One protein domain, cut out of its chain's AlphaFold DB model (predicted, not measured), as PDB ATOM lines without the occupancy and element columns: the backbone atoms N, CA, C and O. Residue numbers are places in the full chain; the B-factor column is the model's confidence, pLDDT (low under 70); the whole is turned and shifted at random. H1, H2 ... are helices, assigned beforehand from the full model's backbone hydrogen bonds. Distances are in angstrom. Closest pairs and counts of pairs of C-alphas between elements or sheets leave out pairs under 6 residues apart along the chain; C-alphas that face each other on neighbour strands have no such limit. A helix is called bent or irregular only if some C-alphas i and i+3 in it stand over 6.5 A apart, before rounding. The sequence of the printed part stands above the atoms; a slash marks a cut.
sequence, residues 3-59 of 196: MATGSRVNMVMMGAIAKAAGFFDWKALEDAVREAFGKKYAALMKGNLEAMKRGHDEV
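Overview. This is residues 3 to 59 of the 196 residues of the protein "Ferredoxin" of Deltaproteobacteria bacterium (UniProt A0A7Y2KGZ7). Two helices, H1 and H3, pack closely and cross at 39 degrees, and H2 runs along one side of this pair, more loosely placed, so that the centres of the three make a triangle. H2 packs only lightly on the first half of H3 and stays a little off H1, with a tight link at each of its ends. The printed part has 57 residues, with three named helices in the order H1, H2, H3 and no named strand; the class is all helix. The whole is compact, with a radius of gyration of the C-alphas of 10.6 A, and flat, spanning 29 by 24 by 13 A.

Arrangement. H1, residues 9 to 21, and H3, residues 42 to 57, touch, with 31 pairs of C-alphas within 8 A. Their closest C-alphas, those of Gly 15 and His 56, are 4.1 A apart. They run the same way at a steep tilt of 39 degrees. H2, residues 26 to 37, is near H1, with 8 pairs of C-alphas within 10 A but no pair within 8 A. H2 and H3 form a helical hairpin, running opposite ways at a shallow tilt of 28 degrees. They touch with 4 pairs of C-alphas within 8 A, H3 with residues 45 to 49 alone; the closest C-alphas, those of Glu 30 and Leu 49, are 7.3 A apart. In H1 and H2 every O i to N i+4 pair is within hydrogen-bond range; in H3 10 of 12 are.

Along the chain. H1 begins at C-alpha 9, at (-13.918, -46.479, -33.808), and is 18.0 A long from first to last C-alpha. H2 is 16.6 A long, and its C-alpha 26 is at (1.048, -38.440, -26.550). H3, the longest helix, measures 23.3 A and ends at C-alpha 57, at (-4.008, -47.829, -22.654). H3 is irregular: C-alphas 43 and 46 are 7.1 A apart.

Size, cuts and confidence. The two C-alphas farthest apart, those of Gly 22 and Ala 43, are 29.6 A from each other. The printed part has no cut, and the links H1 to H2 and H2 to H3 are tight, with 4 residues each. The mean pLDDT of the printed part is 94.0, and no printed residue is under 70.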
ATOM      1  N   MET A   3     -18.437 -47.162 -28.439       89.38
ATOM      2  CA  MET A   3     -19.828 -47.019 -27.979       89.38
ATOM      3  C   MET A   3     -19.936 -46.479 -26.545       89.38
ATOM      4  O   MET A   3     -20.801 -45.660 -26.266       89.38
ATOM      5  N   ALA A   4     -19.054 -46.922 -25.643       92.19
ATOM      6  CA  ALA A   4     -19.086 -46.538 -24.233       92.19
ATOM      7  C   ALA A   4     -18.676 -45.074 -24.013       92.19
ATOM      8  O   ALA A   4     -19.162 -44.442 -23.085       92.19
ATOM      9  N   THR A   5     -17.809 -44.533 -24.871       93.50
ATOM     10  CA  THR A   5     -17.342 -43.141 -24.781       93.50
ATOM     11  C   THR A   5     -18.115 -42.185 -25.694       93.50
ATOM     12  O   THR A   5     -17.796 -41.001 -25.746       93.50
ATOM     13  N   GLY A   6     -19.101 -42.670 -26.462       90.31
ATOM     14  CA  GLY A   6     -19.817 -41.854 -27.452       90.31
ATOM     15  C   GLY A   6     -18.944 -41.380 -28.624       90.31
ATOM     16  O   GLY A   6     -19.262 -40.381 -29.266       90.31
ATOM     17  N   SER A   7     -17.842 -42.080 -28.899       92.00
ATOM     18  CA  SER A   7     -16.895 -41.782 -29.982       92.00
ATOM     19  C   SER A   7     -17.088 -42.720 -31.179       92.00
ATOM     20  O   SER A   7     -17.853 -43.685 -31.150       92.00
ATOM     21  N   ARG A   8     -16.346 -42.466 -32.257       90.06
ATOM     22  CA  ARG A   8     -16.179 -43.388 -33.385       90.06
ATOM     23  C   ARG A   8     -14.964 -44.303 -33.186       90.06
ATOM     24  O   ARG A   8     -14.058 -43.999 -32.407       90.06
ATOM     25  N   VAL A   9     -14.967 -45.440 -33.889       91.69
ATOM     26  CA  VAL A   9     -13.918 -46.479 -33.808       91.69
ATOM     27  C   VAL A   9     -12.549 -45.940 -34.222       91.69
ATOM     28  O   VAL A   9     -11.547 -46.326 -33.635       91.69
ATOM     29  N   ASN A  10     -12.498 -44.997 -35.164       93.06
ATOM     30  CA  ASN A  10     -11.253 -44.381 -35.621       93.06
ATOM     31  C   ASN A  10     -10.428 -43.753 -34.480       93.06
ATOM     32  O   ASN A  10      -9.216 -43.925 -34.467       93.06
ATOM     33  N   MET A  11     -11.059 -43.100 -33.497       95.19
ATOM     34  CA  MET A  11     -10.341 -42.524 -32.352       95.19
ATOM     35  C   MET A  11      -9.702 -43.610 -31.486       95.19
ATOM     36  O   MET A  11      -8.561 -43.463 -31.066       95.19
ATOM     37  N   VAL A  12     -10.412 -44.723 -31.271       96.81
ATOM     38  CA  VAL A  12      -9.882 -45.885 -30.541       96.81
ATOM     39  C   VAL A  12      -8.689 -46.480 -31.290       96.81
ATOM     40  O   VAL A  12      -7.640 -46.711 -30.694       96.81
ATOM     41  N   MET A  13      -8.829 -46.672 -32.606       96.50
ATOM     42  CA  MET A  13      -7.762 -47.206 -33.456       96.50
ATOM     43  C   MET A  13      -6.535 -46.300 -33.472       96.50
ATOM     44  O   MET A  13      -5.418 -46.800 -33.438       96.50
ATOM     45  N   MET A  14      -6.720 -44.980 -33.479       96.06
ATOM     46  CA  MET A  14      -5.612 -44.031 -33.446       96.06
ATOM     47  C   MET A  14      -4.780 -44.164 -32.167       96.06
ATOM     48  O   MET A  14      -3.557 -44.184 -32.247       96.06
ATOM     49  N   GLY A  15      -5.422 -44.337 -31.006       96.75
ATOM     50  CA  GLY A  15      -4.718 -44.615 -29.751       96.75
ATOM     51  C   GLY A  15      -3.945 -45.937 -29.782       96.75
ATOM     52  O   GLY A  15      -2.772 -45.979 -29.414       96.75
ATOM     53  N   ALA A  16      -4.578 -47.001 -30.283       97.31
ATOM     54  CA  ALA A  16      -3.950 -48.316 -30.399       97.31
ATOM     55  C   ALA A  16      -2.740 -48.299 -31.354       97.31
ATOM     56  O   ALA A  16      -1.687 -48.842 -31.028       97.31
ATOM     57  N   ILE A  17      -2.867 -47.625 -32.503       96.19
ATOM     58  CA  ILE A  17      -1.777 -47.434 -33.470       96.19
ATOM     59  C   ILE A  17      -0.655 -46.608 -32.845       96.19
ATOM     60  O   ILE A  17       0.503 -46.981 -32.988       96.19
ATOM     61  N   ALA A  18      -0.976 -45.528 -32.125       96.19
ATOM     62  CA  ALA A  18       0.032 -44.703 -31.465       96.19
ATOM     63  C   ALA A  18       0.880 -45.523 -30.481       96.19
ATOM     64  O   ALA A  18       2.109 -45.438 -30.504       96.19
ATOM     65  N   LYS A  19       0.229 -46.384 -29.684       95.62
ATOM     66  CA  LYS A  19       0.908 -47.302 -28.764       95.62
ATOM     67  C   LYS A  19       1.766 -48.332 -29.500       95.62
ATOM     68  O   LYS A  19       2.914 -48.538 -29.119       95.62
ATOM     69  N   ALA A  20       1.211 -48.976 -30.528       94.94
ATOM     70  CA  ALA A  20       1.892 -50.029 -31.282       94.94
ATOM     71  C   ALA A  20       3.093 -49.501 -32.083       94.94
ATOM     72  O   ALA A  20       4.105 -50.183 -32.202       94.94
ATOM     73  N   ALA A  21       2.992 -48.281 -32.610       94.94
ATOM     74  CA  ALA A  21       4.058 -47.623 -33.353       94.94
ATOM     75  C   ALA A  21       5.228 -47.184 -32.455       94.94
ATOM     76  O   ALA A  21       6.370 -47.166 -32.904       94.94
ATOM     77  N   GLY A  22       4.962 -46.810 -31.199       93.12
ATOM     78  CA  GLY A  22       5.990 -46.523 -30.190       93.12
ATOM     79  C   GLY A  22       6.781 -45.220 -30.372       93.12
ATOM     80  O   GLY A  22       7.591 -44.895 -29.510       93.12
ATOM     81  N   PHE A  23       6.552 -44.458 -31.448       94.44
ATOM     82  CA  PHE A  23       7.265 -43.202 -31.731       94.44
ATOM     83  C   PHE A  23       6.403 -41.935 -31.601       94.44
ATOM     84  O   PHE A  23       6.913 -40.829 -31.768       94.44
ATOM     85  N   PHE A  24       5.101 -42.067 -31.336       94.19
ATOM     86  CA  PHE A  24       4.217 -40.911 -31.187       94.19
ATOM     87  C   PHE A  24       4.311 -40.323 -29.777       94.19
ATOM     88  O   PHE A  24       4.100 -41.029 -28.792       94.19
ATOM     89  N   ASP A  25       4.558 -39.014 -29.685       94.50
ATOM     90  CA  ASP A  25       4.378 -38.277 -28.435       94.50
ATOM     91  C   ASP A  25       2.882 -38.086 -28.144       94.50
ATOM     92  O   ASP A  25       2.119 -37.602 -28.985       94.50
ATOM     93  N   TRP A  26       2.460 -38.468 -26.936       93.81
ATOM     94  CA  TRP A  26       1.048 -38.440 -26.550       93.81
ATOM     95  C   TRP A  26       0.479 -37.022 -26.547       93.81
ATOM     96  O   TRP A  26      -0.643 -36.801 -27.006       93.81
ATOM     97  N   LYS A  27       1.249 -36.054 -26.040       95.19
ATOM     98  CA  LYS A  27       0.793 -34.669 -25.935       95.19
ATOM     99  C   LYS A  27       0.626 -34.054 -27.321       95.19
ATOM    100  O   LYS A  27      -0.414 -33.464 -27.590       95.19
ATOM    101  N   ALA A  28       1.587 -34.274 -28.216       95.19
ATOM    102  CA  ALA A  28       1.491 -33.848 -29.606       95.19
ATOM    103  C   ALA A  28       0.262 -34.449 -30.313       95.19
ATOM    104  O   ALA A  28      -0.432 -33.743 -31.045       95.19
ATOM    105  N   LEU A  29      -0.046 -35.729 -30.067       94.00
ATOM    106  CA  LEU A  29      -1.238 -36.376 -30.621       94.00
ATOM    107  C   LEU A  29      -2.535 -35.752 -30.081       94.00
ATOM    108  O   LEU A  29      -3.460 -35.479 -30.846       94.00
ATOM    109  N   GLU A  30      -2.609 -35.511 -28.772       94.62
ATOM    110  CA  GLU A  30      -3.760 -34.867 -28.142       94.62
ATOM    111  C   GLU A  30      -3.973 -33.436 -28.660       94.62
ATOM    112  O   GLU A  30      -5.100 -33.073 -29.012       94.62
ATOM    113  N   ASP A  31      -2.901 -32.652 -28.762       95.25
ATOM    114  CA  ASP A  31      -2.935 -31.281 -29.267       95.25
ATOM    115  C   ASP A  31      -3.390 -31.245 -30.736       95.25
ATOM    116  O   ASP A  31      -4.283 -30.465 -31.077       95.25
ATOM    117  N   ALA A  32      -2.899 -32.157 -31.582       94.25
ATOM    118  CA  ALA A  32      -3.330 -32.274 -32.977       94.25
ATOM    119  C   ALA A  32      -4.834 -32.588 -33.108       94.25
ATOM    120  O   ALA A  32      -5.535 -32.012 -33.944       94.25
ATOM    121  N   VAL A  33      -5.370 -33.470 -32.256       93.50
ATOM    122  CA  VAL A  33      -6.812 -33.780 -32.232       93.50
ATOM    123  C   VAL A  33      -7.632 -32.570 -31.788       93.50
ATOM    124  O   VAL A  33      -8.687 -32.287 -32.369       93.50
ATOM    125  N   ARG A  34      -7.162 -31.843 -30.770       93.94
ATOM    126  CA  ARG A  34      -7.814 -30.621 -30.279       93.94
ATOM    127  C   ARG A  34      -7.806 -29.520 -31.332       93.94
ATOM    128  O   ARG A  34      -8.823 -28.853 -31.500       93.94
ATOM    129  N   GLU A  35      -6.711 -29.355 -32.060       94.56
ATOM    130  CA  GLU A  35      -6.611 -28.384 -33.146       94.56
ATOM    131  C   GLU A  35      -7.577 -28.725 -34.289       94.56
ATOM    132  O   GLU A  35      -8.373 -27.878 -34.703       94.56
ATOM    133  N   ALA A  36      -7.579 -29.982 -34.741       91.25
ATOM    134  CA  ALA A  36      -8.392 -30.424 -35.870       91.25
ATOM    135  C   ALA A  36      -9.905 -30.398 -35.583       91.25
ATOM    136  O   ALA A  36     -10.703 -30.038 -36.455       91.25
ATOM    137  N   PHE A  37     -10.327 -30.786 -34.374       90.19
ATOM    138  CA  PHE A  37     -11.745 -31.019 -34.069       90.19
ATOM    139  C   PHE A  37     -12.316 -30.140 -32.953       90.19
ATOM    140  O   PHE A  37     -13.539 -30.029 -32.851       90.19
ATOM    141  N   GLY A  38     -11.482 -29.477 -32.151       86.44
ATOM    142  CA  GLY A  38     -11.908 -28.769 -30.941       86.44
ATOM    143  C   GLY A  38     -12.895 -27.638 -31.198       86.44
ATOM    144  O   GLY A  38     -13.861 -27.486 -30.456       86.44
ATOM    145  N   LYS A  39     -12.709 -26.885 -32.291       88.94
ATOM    146  CA  LYS A  39     -13.621 -25.794 -32.673       88.94
ATOM    147  C   LYS A  39     -14.911 -26.306 -33.316       88.94
ATOM    148  O   LYS A  39     -15.988 -25.803 -33.018       88.94
ATOM    149  N   LYS A  40     -14.808 -27.301 -34.203       89.88
ATOM    150  CA  LYS A  40     -15.934 -27.771 -35.030       89.88
ATOM    151  C   LYS A  40     -16.843 -28.765 -34.301       89.88
ATOM    152  O   LYS A  40     -18.037 -28.814 -34.575       89.88
ATOM    153  N   TYR A  41     -16.289 -29.550 -33.379       88.88
ATOM    154  CA  TYR A  41     -16.978 -30.655 -32.710       88.88
ATOM    155  C   TYR A  41     -16.728 -30.660 -31.198       88.88
ATOM    156  O   TYR A  41     -16.515 -31.718 -30.606       88.88
ATOM    157  N   ALA A  42     -16.785 -29.488 -30.559       90.25
ATOM    158  CA  ALA A  42     -16.517 -29.322 -29.127       90.25
ATOM    159  C   ALA A  42     -17.294 -30.320 -28.242       90.25
ATOM    160  O   ALA A  42     -16.716 -30.933 -27.346       90.25
ATOM    161  N   ALA A  43     -18.576 -30.559 -28.546       91.38
ATOM    162  CA  ALA A  43     -19.428 -31.491 -27.800       91.38
ATOM    163  C   ALA A  43     -18.936 -32.954 -27.837       91.38
ATOM    164  O   ALA A  43     -19.176 -33.707 -26.898       91.38
ATOM    165  N   LEU A  44     -18.230 -33.357 -28.898       91.31
ATOM    166  CA  LEU A  44     -17.719 -34.722 -29.070       91.31
ATOM    167  C   LEU A  44     -16.305 -34.896 -28.506       91.31
ATOM    168  O   LEU A  44     -15.809 -36.020 -28.422       91.31
ATOM    169  N   MET A  45     -15.635 -33.809 -28.107       93.06
ATOM    170  CA  MET A  45     -14.210 -33.871 -27.784       93.06
ATOM    171  C   MET A  45     -13.894 -34.688 -26.549       93.06
ATOM    172  O   MET A  45     -12.929 -35.448 -26.562       93.06
ATOM    173  N   LYS A  46     -14.736 -34.594 -25.518       94.00
ATOM    174  CA  LYS A  46     -14.585 -35.405 -24.310       94.00
ATOM    175  C   LYS A  46     -14.565 -36.899 -24.655       94.00
ATOM    176  O   LYS A  46     -13.620 -37.594 -24.296       94.00
ATOM    177  N   GLY A  47     -15.563 -37.359 -25.412       95.00
ATOM    178  CA  GLY A  47     -15.689 -38.762 -25.808       95.00
ATOM    179  C   GLY A  47     -14.586 -39.233 -26.757       95.00
ATOM    180  O   GLY A  47     -14.078 -40.344 -26.608       95.00
ATOM    181  N   ASN A  48     -14.177 -38.382 -27.703       95.19
ATOM    182  CA  ASN A  48     -13.112 -38.690 -28.662       95.19
ATOM    183  C   ASN A  48     -11.743 -38.835 -27.983       95.19
ATOM    184  O   ASN A  48     -11.019 -39.788 -28.269       95.19
ATOM    185  N   LEU A  49     -11.391 -37.915 -27.081       95.88
ATOM    186  CA  LEU A  49     -10.127 -37.973 -26.344       95.88
ATOM    187  C   LEU A  49     -10.098 -39.155 -25.374       95.88
ATOM    188  O   LEU A  49      -9.093 -39.858 -25.292       95.88
ATOM    189  N   GLU A  50     -11.217 -39.434 -24.702       96.88
ATOM    190  CA  GLU A  50     -11.345 -40.619 -23.853       96.88
ATOM    191  C   GLU A  50     -11.209 -41.914 -24.668       96.88
ATOM    192  O   GLU A  50     -10.472 -42.813 -24.274       96.88
ATOM    193  N   ALA A  51     -11.856 -42.006 -25.835       97.06
ATOM    194  CA  ALA A  51     -11.721 -43.151 -26.737       97.06
ATOM    195  C   ALA A  51     -10.282 -43.374 -27.194       97.06
ATOM    196  O   ALA A  51      -9.823 -44.515 -27.212       97.06
ATOM    197  N   MET A  52      -9.593 -42.296 -27.571       97.19
ATOM    198  CA  MET A  52      -8.197 -42.345 -27.987       97.19
ATOM    199  C   MET A  52      -7.307 -42.838 -26.853       97.19
ATOM    200  O   MET A  52      -6.517 -43.757 -27.053       97.19
ATOM    201  N   LYS A  53      -7.482 -42.289 -25.647       97.31
ATOM    202  CA  LYS A  53      -6.719 -42.700 -24.466       97.31
ATOM    203  C   LYS A  53      -6.947 -44.166 -24.128       97.31
ATOM    204  O   LYS A  53      -5.996 -44.924 -24.003       97.31
ATOM    205  N   ARG A  54      -8.205 -44.596 -24.077       97.94
ATOM    206  CA  ARG A  54      -8.552 -46.002 -23.845       97.94
ATOM    207  C   ARG A  54      -7.997 -46.920 -24.930       97.94
ATOM    208  O   ARG A  54      -7.522 -47.999 -24.616       97.94
ATOM    209  N   GLY A  55      -8.016 -46.494 -26.193       97.19
ATOM    210  CA  GLY A  55      -7.393 -47.237 -27.290       97.19
ATOM    211  C   GLY A  55      -5.885 -47.425 -27.105       97.19
ATOM    212  O   GLY A  55      -5.372 -48.492 -27.411       97.19
ATOM    213  N   HIS A  56      -5.190 -46.419 -26.574       96.75
ATOM    214  CA  HIS A  56      -3.762 -46.491 -26.259       96.75
ATOM    215  C   HIS A  56      -3.462 -47.343 -25.013       96.75
ATOM    216  O   HIS A  56      -2.505 -48.116 -25.015       96.75
ATOM    217  N   ASP A  57      -4.268 -47.210 -23.959       96.56
ATOM    218  CA  ASP A  57      -4.008 -47.829 -22.654       96.56
ATOM    219  C   ASP A  57      -4.502 -49.287 -22.573       96.56
ATOM    220  O   ASP A  57      -3.897 -50.105 -21.885       96.56
ATOM    221  N   GLU A  58      -5.594 -49.626 -23.270       97.00
ATOM    222  CA  GLU A  58      -6.231 -50.955 -23.223       97.00
ATOM    223  C   GLU A  58      -5.774 -51.888 -24.359       97.00
ATOM    224  O   GLU A  58      -6.190 -53.051 -24.389       97.00
ATOM    225  N   VAL A  59      -4.956 -51.413 -25.310       95.81
ATOM    226  CA  VAL A  59      -4.474 -52.269 -26.404       95.81
ATOM    227  C   VAL A  59      -3.593 -53.389 -25.857       95.81
ATOM    228  O   VAL A  59      -2.682 -53.173 -25.058       95.81
TER     229      VAL A  59